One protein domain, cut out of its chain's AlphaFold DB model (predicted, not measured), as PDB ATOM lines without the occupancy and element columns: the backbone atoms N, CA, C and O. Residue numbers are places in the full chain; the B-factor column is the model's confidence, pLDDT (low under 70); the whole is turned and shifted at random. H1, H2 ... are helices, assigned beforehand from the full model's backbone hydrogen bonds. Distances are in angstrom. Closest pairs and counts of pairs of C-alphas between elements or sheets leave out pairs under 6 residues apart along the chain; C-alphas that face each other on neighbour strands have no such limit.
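AT A GLANCE: This is residues 2 to 96 of the 96 residues of an uncharacterized protein of Nocardia nova (UniProt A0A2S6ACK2). Two long helices, H1 and H2, lie side by side as a helical hairpin, and H3 packs on residues 12 to 19 of H1 to complete a small up-and-down bundle. From the bundle a tail, residues 79 to 96, sticks out with the short helix H4 in it, and this tail makes much of the length. The printed part has 95 residues, with four named helices in the order H1, H2, H3, H4 and no named strand: the class is all helix. It is extended, with a radius of gyration of the C-alphas of 19.8 A and spans of 70 by 24 by 18 A.

HOW THE PARTS SIT: Begin at H1, residues 2 to 21, and compare it with H2, residues 28 to 51: they touch as a hairpin, opposite ways at a shallow tilt of 29 degrees, their closest C-alphas, of Gly 13 and Gly 38, 4.0 A apart. Next find H3, residues 61 to 76, which touches H1 the same way at a shallow tilt of 30 degrees; the closest C-alphas, of Ser 12 and Pro 67, are 6.3 A apart. H2 and H3 are close but not clearly touching, with the closest C-alphas, of Asn 34 and Met 70, 7.5 A apart. H4, residues 86 to 94, is apart from H1, H2 and H3. Every O i to N i+4 pair is within hydrogen-bond range in H1, H2 and H4, and 9 of 12 are in H3.

IN THESE COORDINATES: Find C-alpha 2 at (16.866, 22.908, 71.156), where H1 begins its 29.0 A. H2 spans 33.0 A, H3 24.0 A and H4 12.6 A, ending at C-alpha 94, (78.504, 17.540, 64.310).

THE WHOLE: The C-alphas of Asp 53 and Phe 94 are the two farthest apart, 70.0 A. The printed part has no cut, and its three links are short. Look for pLDDT under 70 at residues 2, 25 and 80.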
ATOM      1  N   PHE A   2      16.365  23.172  69.797       65.00
ATOM      2  CA  PHE A   2      16.866  22.908  71.156       65.00
ATOM      3  C   PHE A   2      17.659  21.590  71.286       65.00
ATOM      4  O   PHE A   2      18.761  21.559  71.824       65.00
ATOM      5  N   THR A   3      17.141  20.506  70.702       78.31
ATOM      6  CA  THR A   3      17.647  19.145  70.935       78.31
ATOM      7  C   THR A   3      19.052  18.899  70.391       78.31
ATOM      8  O   THR A   3      19.843  18.220  71.037       78.31
ATOM      9  N   TRP A   4      19.394  19.448  69.221       87.12
ATOM     10  CA  TRP A   4      20.699  19.177  68.605       87.12
ATOM     11  C   TRP A   4      21.841  19.853  69.372       87.12
ATOM     12  O   TRP A   4      22.886  19.241  69.568       87.12
ATOM     13  N   TYR A   5      21.632  21.083  69.855       89.69
ATOM     14  CA  TYR A   5      22.620  21.796  70.662       89.69
ATOM     15  C   TYR A   5      22.871  21.073  71.988       89.69
ATOM     16  O   TYR A   5      24.021  20.832  72.351       89.69
ATOM     17  N   VAL A   6      21.800  20.649  72.668       91.69
ATOM     18  CA  VAL A   6      21.885  19.850  73.900       91.69
ATOM     19  C   VAL A   6      22.595  18.518  73.642       91.69
ATOM     20  O   VAL A   6      23.480  18.142  74.408       91.69
ATOM     21  N   ALA A   7      22.281  17.834  72.537       92.06
ATOM     22  CA  ALA A   7      22.957  16.598  72.150       92.06
ATOM     23  C   ALA A   7      24.456  16.817  71.892       92.06
ATOM     24  O   ALA A   7      25.277  16.034  72.365       92.06
ATOM     25  N   LEU A   8      24.839  17.897  71.205       93.31
ATOM     26  CA  LEU A   8      26.248  18.232  70.989       93.31
ATOM     27  C   LEU A   8      26.979  18.546  72.293       93.31
ATOM     28  O   LEU A   8      28.113  18.093  72.465       93.31
ATOM     29  N   LEU A   9      26.356  19.295  73.208       93.06
ATOM     30  CA  LEU A   9      26.918  19.553  74.535       93.06
ATOM     31  C   LEU A   9      27.125  18.245  75.300       93.06
ATOM     32  O   LEU A   9      28.213  18.018  75.827       93.06
ATOM     33  N   ALA A  10      26.119  17.367  75.304       94.50
ATOM     34  CA  ALA A  10      26.181  16.074  75.975       94.50
ATOM     35  C   ALA A  10      27.297  15.192  75.396       94.50
ATOM     36  O   ALA A  10      28.150  14.721  76.145       94.50
ATOM     37  N   ILE A  11      27.353  15.027  74.069       95.38
ATOM     38  CA  ILE A  11      28.395  14.235  73.395       95.38
ATOM     39  C   ILE A  11      29.781  14.815  73.689       95.38
ATOM     40  O   ILE A  11      30.690  14.076  74.059       95.38
ATOM     41  N   SER A  12      29.947  16.136  73.584       94.19
ATOM     42  CA  SER A  12      31.227  16.799  73.861       94.19
ATOM     43  C   SER A  12      31.656  16.611  75.317       94.19
ATOM     44  O   SER A  12      32.818  16.302  75.579       94.19
ATOM     45  N   GLY A  13      30.718  16.744  76.259       94.00
ATOM     46  CA  GLY A  13      30.946  16.506  77.681       94.00
ATOM     47  C   GLY A  13      31.402  15.074  77.958       94.00
ATOM     48  O   GLY A  13      32.431  14.869  78.600       94.00
ATOM     49  N   ILE A  14      30.694  14.084  77.403       95.81
ATOM     50  CA  ILE A  14      31.033  12.659  77.536       95.81
ATOM     51  C   ILE A  14      32.420  12.372  76.957       95.81
ATOM     52  O   ILE A  14      33.240  11.743  77.623       95.81
ATOM     53  N   VAL A  15      32.708  12.848  75.743       94.62
ATOM     54  CA  VAL A  15      34.003  12.635  75.081       94.62
ATOM     55  C   VAL A  15      35.141  13.239  75.905       94.62
ATOM     56  O   VAL A  15      36.160  12.581  76.111       94.62
ATOM     57  N   MET A  16      34.968  14.448  76.442       93.62
ATOM     58  CA  MET A  16      35.971  15.078  77.304       93.62
ATOM     59  C   MET A  16      36.183  14.305  78.616       93.62
ATOM     60  O   MET A  16      37.327  14.044  78.989       93.62
ATOM     61  N   ILE A  17      35.119  13.840  79.278       94.44
ATOM     62  CA  ILE A  17      35.232  13.004  80.488       94.44
ATOM     63  C   ILE A  17      35.921  11.663  80.176       94.44
ATOM     64  O   ILE A  17      36.791  11.208  80.929       94.44
ATOM     65  N   ALA A  18      35.591  11.044  79.043       92.69
ATOM     66  CA  ALA A  18      36.232   9.817  78.583       92.69
ATOM     67  C   ALA A  18      37.736  10.035  78.350       92.69
ATOM     68  O   ALA A  18      38.559   9.278  78.865       92.69
ATOM     69  N   MET A  19      38.122  11.120  77.667       90.00
ATOM     70  CA  MET A  19      39.530  11.497  77.491       90.00
ATOM     71  C   MET A  19      40.231  11.796  78.823       90.00
ATOM     72  O   MET A  19      41.400  11.439  78.981       90.00
ATOM     73  N   ALA A  20      39.541  12.396  79.796       90.44
ATOM     74  CA  ALA A  20      40.071  12.637  81.141       90.44
ATOM     75  C   ALA A  20      40.294  11.340  81.945       90.44
ATOM     76  O   ALA A  20      41.080  11.313  82.894       90.44
ATOM     77  N   SER A  21      39.630  10.248  81.570       89.00
ATOM     78  CA  SER A  21      39.780   8.946  82.226       89.00
ATOM     79  C   SER A  21      41.010   8.178  81.724       89.00
ATOM     80  O   SER A  21      41.545   7.318  82.425       89.00
ATOM     81  N   VAL A  22      41.529   8.532  80.542       87.56
ATOM     82  CA  VAL A  22      42.724   7.913  79.954       87.56
ATOM     83  C   VAL A  22      43.991   8.432  80.641       87.56
ATOM     84  O   VAL A  22      44.411   9.571  80.436       87.56
ATOM     85  N   LYS A  23      44.638   7.567  81.434       75.62
ATOM     86  CA  LYS A  23      45.853   7.897  82.205       75.62
ATOM     87  C   LYS A  23      47.152   7.884  81.386       75.62
ATOM     88  O   LYS A  23      48.145   8.450  81.829       75.62
ATOM     89  N   GLN A  24      47.166   7.254  80.210       73.00
ATOM     90  CA  GLN A  24      48.389   7.024  79.433       73.00
ATOM     91  C   GLN A  24      48.528   8.024  78.270       73.00
ATOM     92  O   GLN A  24      47.600   8.211  77.474       73.00
ATOM     93  N   GLY A  25      49.699   8.666  78.168       68.44
ATOM     94  CA  GLY A  25      50.055   9.570  77.063       68.44
ATOM     95  C   GLY A  25      49.517  11.005  77.159       68.44
ATOM     96  O   GLY A  25      49.638  11.754  76.194       68.44
ATOM     97  N   GLN A  26      48.935  11.407  78.295       73.88
ATOM     98  CA  GLN A  26      48.451  12.771  78.549       73.88
ATOM     99  C   GLN A  26      49.135  13.402  79.763       73.88
ATOM    100  O   GLN A  26      49.412  12.719  80.747       73.88
ATOM    101  N   SER A  27      49.347  14.719  79.725       80.62
ATOM    102  CA  SER A  27      49.796  15.474  80.898       80.62
ATOM    103  C   SER A  27      48.680  15.580  81.945       80.62
ATOM    104  O   SER A  27      47.498  15.651  81.595       80.62
ATOM    105  N   SER A  28      49.040  15.647  83.234       84.75
ATOM    106  CA  SER A  28      48.062  15.853  84.318       84.75
ATOM    107  C   SER A  28      47.214  17.107  84.101       84.75
ATOM    108  O   SER A  28      46.013  17.073  84.340       84.75
ATOM    109  N   ALA A  29      47.809  18.181  83.574       85.19
ATOM    110  CA  ALA A  29      47.089  19.405  83.240       85.19
ATOM    111  C   ALA A  29      46.009  19.165  82.171       85.19
ATOM    112  O   ALA A  29      44.846  19.483  82.401       85.19
ATOM    113  N   SER A  30      46.362  18.537  81.039       86.00
ATOM    114  CA  SER A  30      45.407  18.208  79.964       86.00
ATOM    115  C   SER A  30      44.244  17.366  80.484       86.00
ATOM    116  O   SER A  30      43.085  17.605  80.149       86.00
ATOM    117  N   ARG A  31      44.544  16.401  81.354       88.62
ATOM    118  CA  ARG A  31      43.545  15.523  81.956       88.62
ATOM    119  C   ARG A  31      42.567  16.287  82.855       88.62
ATOM    120  O   ARG A  31      41.359  16.098  82.724       88.62
ATOM    121  N   SER A  32      43.074  17.160  83.725       91.50
ATOM    122  CA  SER A  32      42.239  17.992  84.598       91.50
ATOM    123  C   SER A  32      41.358  18.949  83.797       91.50
ATOM    124  O   SER A  32      40.167  19.049  84.078       91.50
ATOM    125  N   PHE A  33      41.904  19.591  82.759       92.88
ATOM    126  CA  PHE A  33      41.115  20.463  81.890       92.88
ATOM    127  C   PHE A  33      39.982  19.703  81.189       92.88
ATOM    128  O   PHE A  33      38.840  20.153  81.238       92.88
ATOM    129  N   ASN A  34      40.262  18.529  80.612       92.25
ATOM    130  CA  ASN A  34      39.230  17.683  80.008       92.25
ATOM    131  C   ASN A  34      38.130  17.302  81.015       92.25
ATOM    132  O   ASN A  34      36.952  17.321  80.674       92.25
ATOM    133  N   GLY A  35      38.488  17.007  82.267       93.25
ATOM    134  CA  GLY A  35      37.508  16.700  83.312       93.25
ATOM    135  C   GLY A  35      36.614  17.894  83.663       93.25
ATOM    136  O   GLY A  35      35.395  17.753  83.706       93.25
ATOM    137  N   ILE A  36      37.211  19.074  83.867       95.88
ATOM    138  CA  ILE A  36      36.485  20.299  84.237       95.88
ATOM    139  C   ILE A  36      35.556  20.739  83.101       95.88
ATOM    140  O   ILE A  36      34.357  20.899  83.316       95.88
ATOM    141  N   PHE A  37      36.081  20.891  81.881       94.88
ATOM    142  CA  PHE A  37      35.267  21.293  80.730       94.88
ATOM    143  C   PHE A  37      34.235  20.224  80.364       94.88
ATOM    144  O   PHE A  37      33.099  20.564  80.047       94.88
ATOM    145  N   GLY A  38      34.589  18.942  80.486       94.25
ATOM    146  CA  GLY A  38      33.653  17.830  80.343       94.25
ATOM    147  C   GLY A  38      32.463  17.940  81.291       94.25
ATOM    148  O   GLY A  38      31.318  17.883  80.847       94.25
ATOM    149  N   GLY A  39      32.727  18.181  82.578       96.19
ATOM    150  CA  GLY A  39      31.694  18.386  83.592       96.19
ATOM    151  C   GLY A  39      30.820  19.612  83.322       96.19
ATOM    152  O   GLY A  39      29.602  19.517  83.431       96.19
ATOM    153  N   ILE A  40      31.411  20.738  82.902       95.56
ATOM    154  CA  ILE A  40      30.663  21.959  82.555       95.56
ATOM    155  C   ILE A  40      29.717  21.706  81.374       95.56
ATOM    156  O   ILE A  40      28.535  22.040  81.449       95.56
ATOM    157  N   PHE A  41      30.212  21.092  80.296       94.69
ATOM    158  CA  PHE A  41      29.408  20.797  79.105       94.69
ATOM    159  C   PHE A  41      28.272  19.821  79.412       94.69
ATOM    160  O   PHE A  41      27.130  20.064  79.023       94.69
ATOM    161  N   LEU A  42      28.572  18.742  80.140       95.31
ATOM    162  CA  LEU A  42      27.578  17.745  80.523       95.31
ATOM    163  C   LEU A  42      26.541  18.327  81.493       95.31
ATOM    164  O   LEU A  42      25.348  18.088  81.334       95.31
ATOM    165  N   GLY A  43      26.985  19.125  82.466       95.44
ATOM    166  CA  GLY A  43      26.118  19.789  83.434       95.44
ATOM    167  C   GLY A  43      25.176  20.788  82.769       95.44
ATOM    168  O   GLY A  43      23.987  20.803  83.074       95.44
ATOM    169  N   TYR A  44      25.670  21.570  81.805       93.56
ATOM    170  CA  TYR A  44      24.819  22.495  81.061       93.56
ATOM    171  C   TYR A  44      23.840  21.765  80.131       93.56
ATOM    172  O   TYR A  44      22.672  22.144  80.057       93.56
ATOM    173  N   ALA A  45      24.269  20.673  79.486       93.31
ATOM    174  CA  ALA A  45      23.366  19.808  78.729       93.31
ATOM    175  C   ALA A  45      22.259  19.228  79.621       93.31
ATOM    176  O   ALA A  45      21.096  19.239  79.234       93.31
ATOM    177  N   PHE A  46      22.610  18.761  80.821       94.31
ATOM    178  CA  PHE A  46      21.661  18.221  81.791       94.31
ATOM    179  C   PHE A  46      20.670  19.287  82.275       94.31
ATOM    180  O   PHE A  46      19.467  19.042  82.292       94.31
ATOM    181  N   TYR A  47      21.160  20.487  82.601       92.38
ATOM    182  CA  TYR A  47      20.314  21.621  82.967       92.38
ATOM    183  C   TYR A  47      19.282  21.922  81.874       92.38
ATOM    184  O   TYR A  47      18.089  21.975  82.157       92.38
ATOM    185  N   LEU A  48      19.729  22.045  80.620       90.38
ATOM    186  CA  LEU A  48      18.836  22.298  79.492       90.38
ATOM    187  C   LEU A  48      17.877  21.126  79.231       90.38
ATOM    188  O   LEU A  48      16.725  21.346  78.890       90.38
ATOM    189  N   ALA A  49      18.318  19.880  79.389       90.25
ATOM    190  CA  ALA A  49      17.486  18.718  79.088       90.25
ATOM    191  C   ALA A  49      16.385  18.457  80.128       90.25
ATOM    192  O   ALA A  49      15.307  18.008  79.750       90.25
ATOM    193  N   PHE A  50      16.662  18.691  81.416       89.31
ATOM    194  CA  PHE A  50      15.798  18.225  82.510       89.31
ATOM    195  C   PHE A  50      15.232  19.336  83.396       89.31
ATOM    196  O   PHE A  50      14.166  19.149  83.972       89.31
ATOM    197  N   LEU A  51      15.944  20.453  83.562       89.31
ATOM    198  CA  LEU A  51      15.568  21.515  84.507       89.31
ATOM    199  C   LEU A  51      15.037  22.770  83.806       89.31
ATOM    200  O   LEU A  51      14.490  23.655  84.461       89.31
ATOM    201  N   PHE A  52      15.234  22.886  82.495       88.31
ATOM    202  CA  PHE A  52      14.837  24.063  81.739       88.31
ATOM    203  C   PHE A  52      13.381  23.952  81.279       88.31
ATOM    204  O   PHE A  52      13.066  23.179  80.377       88.31
ATOM    205  N   ASP A  53      12.514  24.770  81.870       81.00
ATOM    206  CA  ASP A  53      11.057  24.745  81.648       81.00
ATOM    207  C   ASP A  53      10.579  25.790  80.611       81.00
ATOM    208  O   ASP A  53       9.411  26.163  80.539       81.00
ATOM    209  N   GLY A  54      11.504  26.290  79.785       77.69
ATOM    210  CA  GLY A  54      11.226  27.256  78.721       77.69
ATOM    211  C   GLY A  54      11.678  28.688  79.022       77.69
ATOM    212  O   GLY A  54      11.919  29.080  80.160       77.69
ATOM    213  N   GLY A  55      11.848  29.475  77.955       83.25
ATOM    214  CA  GLY A  55      12.373  30.843  77.998       83.25
ATOM    215  C   GLY A  55      13.541  31.054  77.032       83.25
ATOM    216  O   GLY A  55      13.680  30.341  76.035       83.25
ATOM    217  N   SER A  56      14.398  32.025  77.342       80.56
ATOM    218  CA  SER A  56      15.607  32.331  76.571       80.56
ATOM    219  C   SER A  56      16.828  31.669  77.203       80.56
ATOM    220  O   SER A  56      17.053  31.788  78.404       80.56
ATOM    221  N   TYR A  57      17.645  31.007  76.390       83.81
ATOM    222  CA  TYR A  57      18.907  30.405  76.815       83.81
ATOM    223  C   TYR A  57      20.051  30.903  75.936       83.81
ATOM    224  O   TYR A  57      19.862  31.286  74.779       83.81
ATOM    225  N   LEU A  58      21.254  30.914  76.507       85.94
ATOM    226  CA  LEU A  58      22.452  31.379  75.825       85.94
ATOM    227  C   LEU A  58      23.095  30.229  75.052       85.94
ATOM    228  O   LEU A  58      23.376  29.160  75.595       85.94
ATOM    229  N   ILE A  59      23.342  30.467  73.767       86.38
ATOM    230  CA  ILE A  59      23.986  29.501  72.885       86.38
ATOM    231  C   ILE A  59      25.401  29.985  72.596       86.38
ATOM    232  O   ILE A  59      25.600  31.012  71.951       86.38
ATOM    233  N   PHE A  60      26.390  29.214  73.038       88.38
ATOM    234  CA  PHE A  60      27.802  29.541  72.856       88.38
ATOM    235  C   PHE A  60      28.442  28.575  71.863       88.38
ATOM    236  O   PHE A  60      29.205  27.690  72.243       88.38
ATOM    237  N   PHE A  61      28.160  28.731  70.566       86.06
ATOM    238  CA  PHE A  61      28.744  27.842  69.549       86.06
ATOM    239  C   PHE A  61      30.278  27.866  69.538       86.06
ATOM    240  O   PHE A  61      30.910  26.836  69.311       86.06
ATOM    241  N   HIS A  62      30.889  29.006  69.864       87.06
ATOM    242  CA  HIS A  62      32.343  29.119  69.987       87.06
ATOM    243  C   HIS A  62      32.920  28.241  71.111       87.06
ATOM    244  O   HIS A  62      34.095  27.885  71.061       87.06
ATOM    245  N   ALA A  63      32.122  27.860  72.118       89.62
ATOM    246  CA  ALA A  63      32.588  27.004  73.202       89.62
ATOM    247  C   ALA A  63      33.010  25.624  72.676       89.62
ATOM    248  O   ALA A  63      33.950  25.040  73.208       89.62
ATOM    249  N   PHE A  64      32.404  25.137  71.583       90.75
ATOM    250  CA  PHE A  64      32.758  23.858  70.957       90.75
ATOM    251  C   PHE A  64      34.150  23.832  70.309       90.75
ATOM    252  O   PHE A  64      34.661  22.756  70.005       90.75
ATOM    253  N   ILE A  65      34.824  24.975  70.164       92.69
ATOM    254  CA  ILE A  65      36.233  25.002  69.741       92.69
ATOM    255  C   ILE A  65      37.116  24.306  70.792       92.69
ATOM    256  O   ILE A  65      38.077  23.617  70.445       92.69
ATOM    257  N   VAL A  66      36.768  24.424  72.077       92.25
ATOM    258  CA  VAL A  66      37.510  23.805  73.186       92.25
ATOM    259  C   VAL A  66      37.547  22.273  73.073       92.25
ATOM    260  O   VAL A  66      38.650  21.732  72.979       92.25
ATOM    261  N   PRO A  67      36.413  21.544  73.012       88.31
ATOM    262  CA  PRO A  67      36.449  20.093  72.864       88.31
ATOM    263  C   PRO A  67      37.154  19.656  71.577       88.31
ATOM    264  O   PRO A  67      37.956  18.728  71.621       88.31
ATOM    265  N   VAL A  68      36.941  20.342  70.447       92.12
ATOM    266  CA  VAL A  68      37.596  19.979  69.175       92.12
ATOM    267  C   VAL A  68      39.119  20.092  69.278       92.12
ATOM    268  O   VAL A  68      39.842  19.156  68.934       92.12
ATOM    269  N   THR A  69      39.629  21.210  69.799       91.25
ATOM    270  CA  THR A  69      41.079  21.416  69.961       91.25
ATOM    271  C   THR A  69      41.691  20.444  70.970       91.25
ATOM    272  O   THR A  69      42.795  19.941  70.741       91.25
ATOM    273  N   MET A  70      40.974  20.114  72.048       88.62
ATOM    274  CA  MET A  70      41.412  19.099  73.009       88.62
ATOM    275  C   MET A  70      41.494  17.708  72.390       88.62
ATOM    276  O   MET A  70      42.505  17.034  72.581       88.62
ATOM    277  N   VAL A  71      40.496  17.300  71.599       89.06
ATOM    278  CA  VAL A  71      40.505  16.017  70.880       89.06
ATOM    279  C   VAL A  71      41.693  15.943  69.917       89.06
ATOM    280  O   VAL A  71      42.439  14.962  69.922       89.06
ATOM    281  N   VAL A  72      41.939  16.991  69.128       89.06
ATOM    282  CA  VAL A  72      43.082  17.027  68.198       89.06
ATOM    283  C   VAL A  72      44.411  16.918  68.949       89.06
ATOM    284  O   VAL A  72      45.270  16.114  68.578       89.06
ATOM    285  N   ASN A  73      44.586  17.676  70.034       86.81
ATOM    286  CA  ASN A  73      45.804  17.619  70.845       86.81
ATOM    287  C   ASN A  73      45.999  16.253  71.514       86.81
ATOM    288  O   ASN A  73      47.121  15.743  71.559       86.81
ATOM    289  N   PHE A  74      44.910  15.634  71.973       84.94
ATOM    290  CA  PHE A  74      44.901  14.290  72.538       84.94
ATOM    291  C   PHE A  74      45.471  13.269  71.542       84.94
ATOM    292  O   PHE A  74      46.334  12.470  71.908       84.94
ATOM    293  N   PHE A  75      45.068  13.315  70.270       85.31
ATOM    294  CA  PHE A  75      45.626  12.419  69.252       85.31
ATOM    295  C   PHE A  75      47.044  12.806  68.818       85.31
ATOM    296  O   PHE A  75      47.898  11.929  68.695       85.31
ATOM    297  N   ARG A  76      47.346  14.103  68.673       82.81
ATOM    298  CA  ARG A  76      48.668  14.588  68.231       82.81
ATOM    299  C   ARG A  76      49.813  14.141  69.139       82.81
ATOM    300  O   ARG A  76      50.927  13.932  68.669       82.81
ATOM    301  N   HIS A  77      49.566  14.003  70.438       72.44
ATOM    302  CA  HIS A  77      50.578  13.545  71.396       72.44
ATOM    303  C   HIS A  77      50.781  12.027  71.417       72.44
ATOM    304  O   HIS A  77      51.730  11.555  72.038       72.44
ATOM    305  N   ARG A  78      49.937  11.265  70.714       75.25
ATOM    306  CA  ARG A  78      50.072   9.810  70.574       75.25
ATOM    307  C   ARG A  78      50.731   9.381  69.275       75.25
ATOM    308  O   ARG A  78      51.184   8.244  69.187       75.25
ATOM    309  N   THR A  79      50.812  10.266  68.286       73.69
ATOM    310  CA  THR A  79      51.509   9.971  67.038       73.69
ATOM    311  C   THR A  79      53.009   9.825  67.321       73.69
ATOM    312  O   THR A  79      53.618  10.764  67.846       73.69
ATOM    313  N   PRO A  80      53.634   8.674  67.002       69.81
ATOM    314  CA  PRO A  80      55.071   8.500  67.166       69.81
ATOM    315  C   PRO A  80      55.811   9.599  66.406       69.81
ATOM    316  O   PRO A  80      55.531   9.846  65.232       69.81
ATOM    317  N   ARG A  81      56.758  10.276  67.066       74.75
ATOM    318  CA  ARG A  81      57.631  11.211  66.352       74.75
ATOM    319  C   ARG A  81      58.408  10.424  65.290       74.75
ATOM    320  O   ARG A  81      58.900   9.339  65.618       74.75
ATOM    321  N   PRO A  82      58.544  10.942  64.056       79.50
ATOM    322  CA  PRO A  82      59.379  10.307  63.046       79.50
ATOM    323  C   PRO A  82      60.769  10.051  63.632       79.50
ATOM    324  O   PRO A  82      61.374  10.956  64.216       79.50
ATOM    325  N   ARG A  83      61.261   8.810  63.530       80.75
ATOM    326  CA  ARG A  83      62.649   8.515  63.890       80.75
ATOM    327  C   ARG A  83      63.544   9.320  62.952       80.75
ATOM    328  O   ARG A  83      63.350   9.277  61.743       80.75
ATOM    329  N   LEU A  84      64.490  10.061  63.525       85.69
ATOM    330  CA  LEU A  84      65.501  10.778  62.749       85.69
ATOM    331  C   LEU A  84      66.276   9.764  61.908       85.69
ATOM    332  O   LEU A  84      66.715   8.741  62.446       85.69
ATOM    333  N   THR A  85      66.448  10.056  60.622       89.56
ATOM    334  CA  THR A  85      67.311   9.270  59.737       89.56
ATOM    335  C   THR A  85      68.743   9.319  60.264       89.56
ATOM    336  O   THR A  85      69.136  10.303  60.897       89.56
ATOM    337  N   ASP A  86      69.552   8.293  60.006       88.31
ATOM    338  CA  ASP A  86      70.926   8.251  60.525       88.31
ATOM    339  C   ASP A  86      71.774   9.443  60.043       88.31
ATOM    340  O   ASP A  86      72.573   9.980  60.809       88.31
ATOM    341  N   THR A  87      71.488   9.981  58.852       87.81
ATOM    342  CA  THR A  87      72.073  11.242  58.362       87.81
ATOM    343  C   THR A  87      71.684  12.465  59.203       87.81
ATOM    344  O   THR A  87      72.525  13.315  59.484       87.81
ATOM    345  N   GLN A  88      70.430  12.554  59.660       88.00
ATOM    346  CA  GLN A  88      69.952  13.648  60.518       88.00
ATOM    347  C   GLN A  88      70.531  13.564  61.935       88.00
ATOM    348  O   GLN A  88      70.734  14.598  62.574       88.00
ATOM    349  N   LYS A  89      70.789  12.349  62.438       90.12
ATOM    350  CA  LYS A  89      71.489  12.151  63.717       90.12
ATOM    351  C   LYS A  89      72.943  12.611  63.614       90.12
ATOM    352  O   LYS A  89      73.346  13.447  64.417       90.12
ATOM    353  N   ALA A  90      73.663  12.160  62.582       87.88
ATOM    354  CA  ALA A  90      75.055  12.543  62.337       87.88
ATOM    355  C   ALA A  90      75.224  14.068  62.193       87.88
ATOM    356  O   ALA A  90      76.136  14.658  62.764       87.88
ATOM    357  N   TRP A  91      74.294  14.738  61.501       85.19
ATOM    358  CA  TRP A  91      74.325  16.197  61.341       85.19
ATOM    359  C   TRP A  91      74.147  16.959  62.666       85.19
ATOM    360  O   TRP A  91      74.763  18.006  62.866       85.19
ATOM    361  N   ARG A  92      73.321  16.441  63.588       88.12
ATOM    362  CA  ARG A  92      73.110  17.043  64.914       88.12
ATOM    363  C   ARG A  92      74.316  16.856  65.832       88.12
ATOM    364  O   ARG A  92      74.606  17.758  66.607       88.12
ATOM    365  N   GLU A  93      74.974  15.703  65.766       89.81
ATOM    366  CA  GLU A  93      76.189  15.427  66.544       89.81
ATOM    367  C   GLU A  93      77.355  16.319  66.113       89.81
ATOM    368  O   GLU A  93      78.096  16.782  66.965       89.81
ATOM    369  N   PHE A  94      77.465  16.640  64.821       86.81
ATOM    370  CA  PHE A  94      78.504  17.540  64.310       86.81
ATOM    371  C   PHE A  94      78.364  18.999  64.789       86.81
ATOM    372  O   PHE A  94      79.353  19.718  64.871       86.81
ATOM    373  N   HIS A  95      77.141  19.456  65.086       85.25
ATOM    374  CA  HIS A  95      76.857  20.835  65.517       85.25
ATOM    375  C   HIS A  95      76.848  21.026  67.044       85.25
ATOM    376  O   HIS A  95      76.462  22.099  67.514       85.25
ATOM    377  N   ARG A  96      77.185  19.990  67.819       74.06
ATOM    378  CA  ARG A  96      77.122  19.993  69.284       74.06
ATOM    379  C   ARG A  96      78.513  20.050  69.891       74.06
ATOM    380  O   ARG A  96      78.627  20.721  70.938       74.06
TER     381      ARG A  96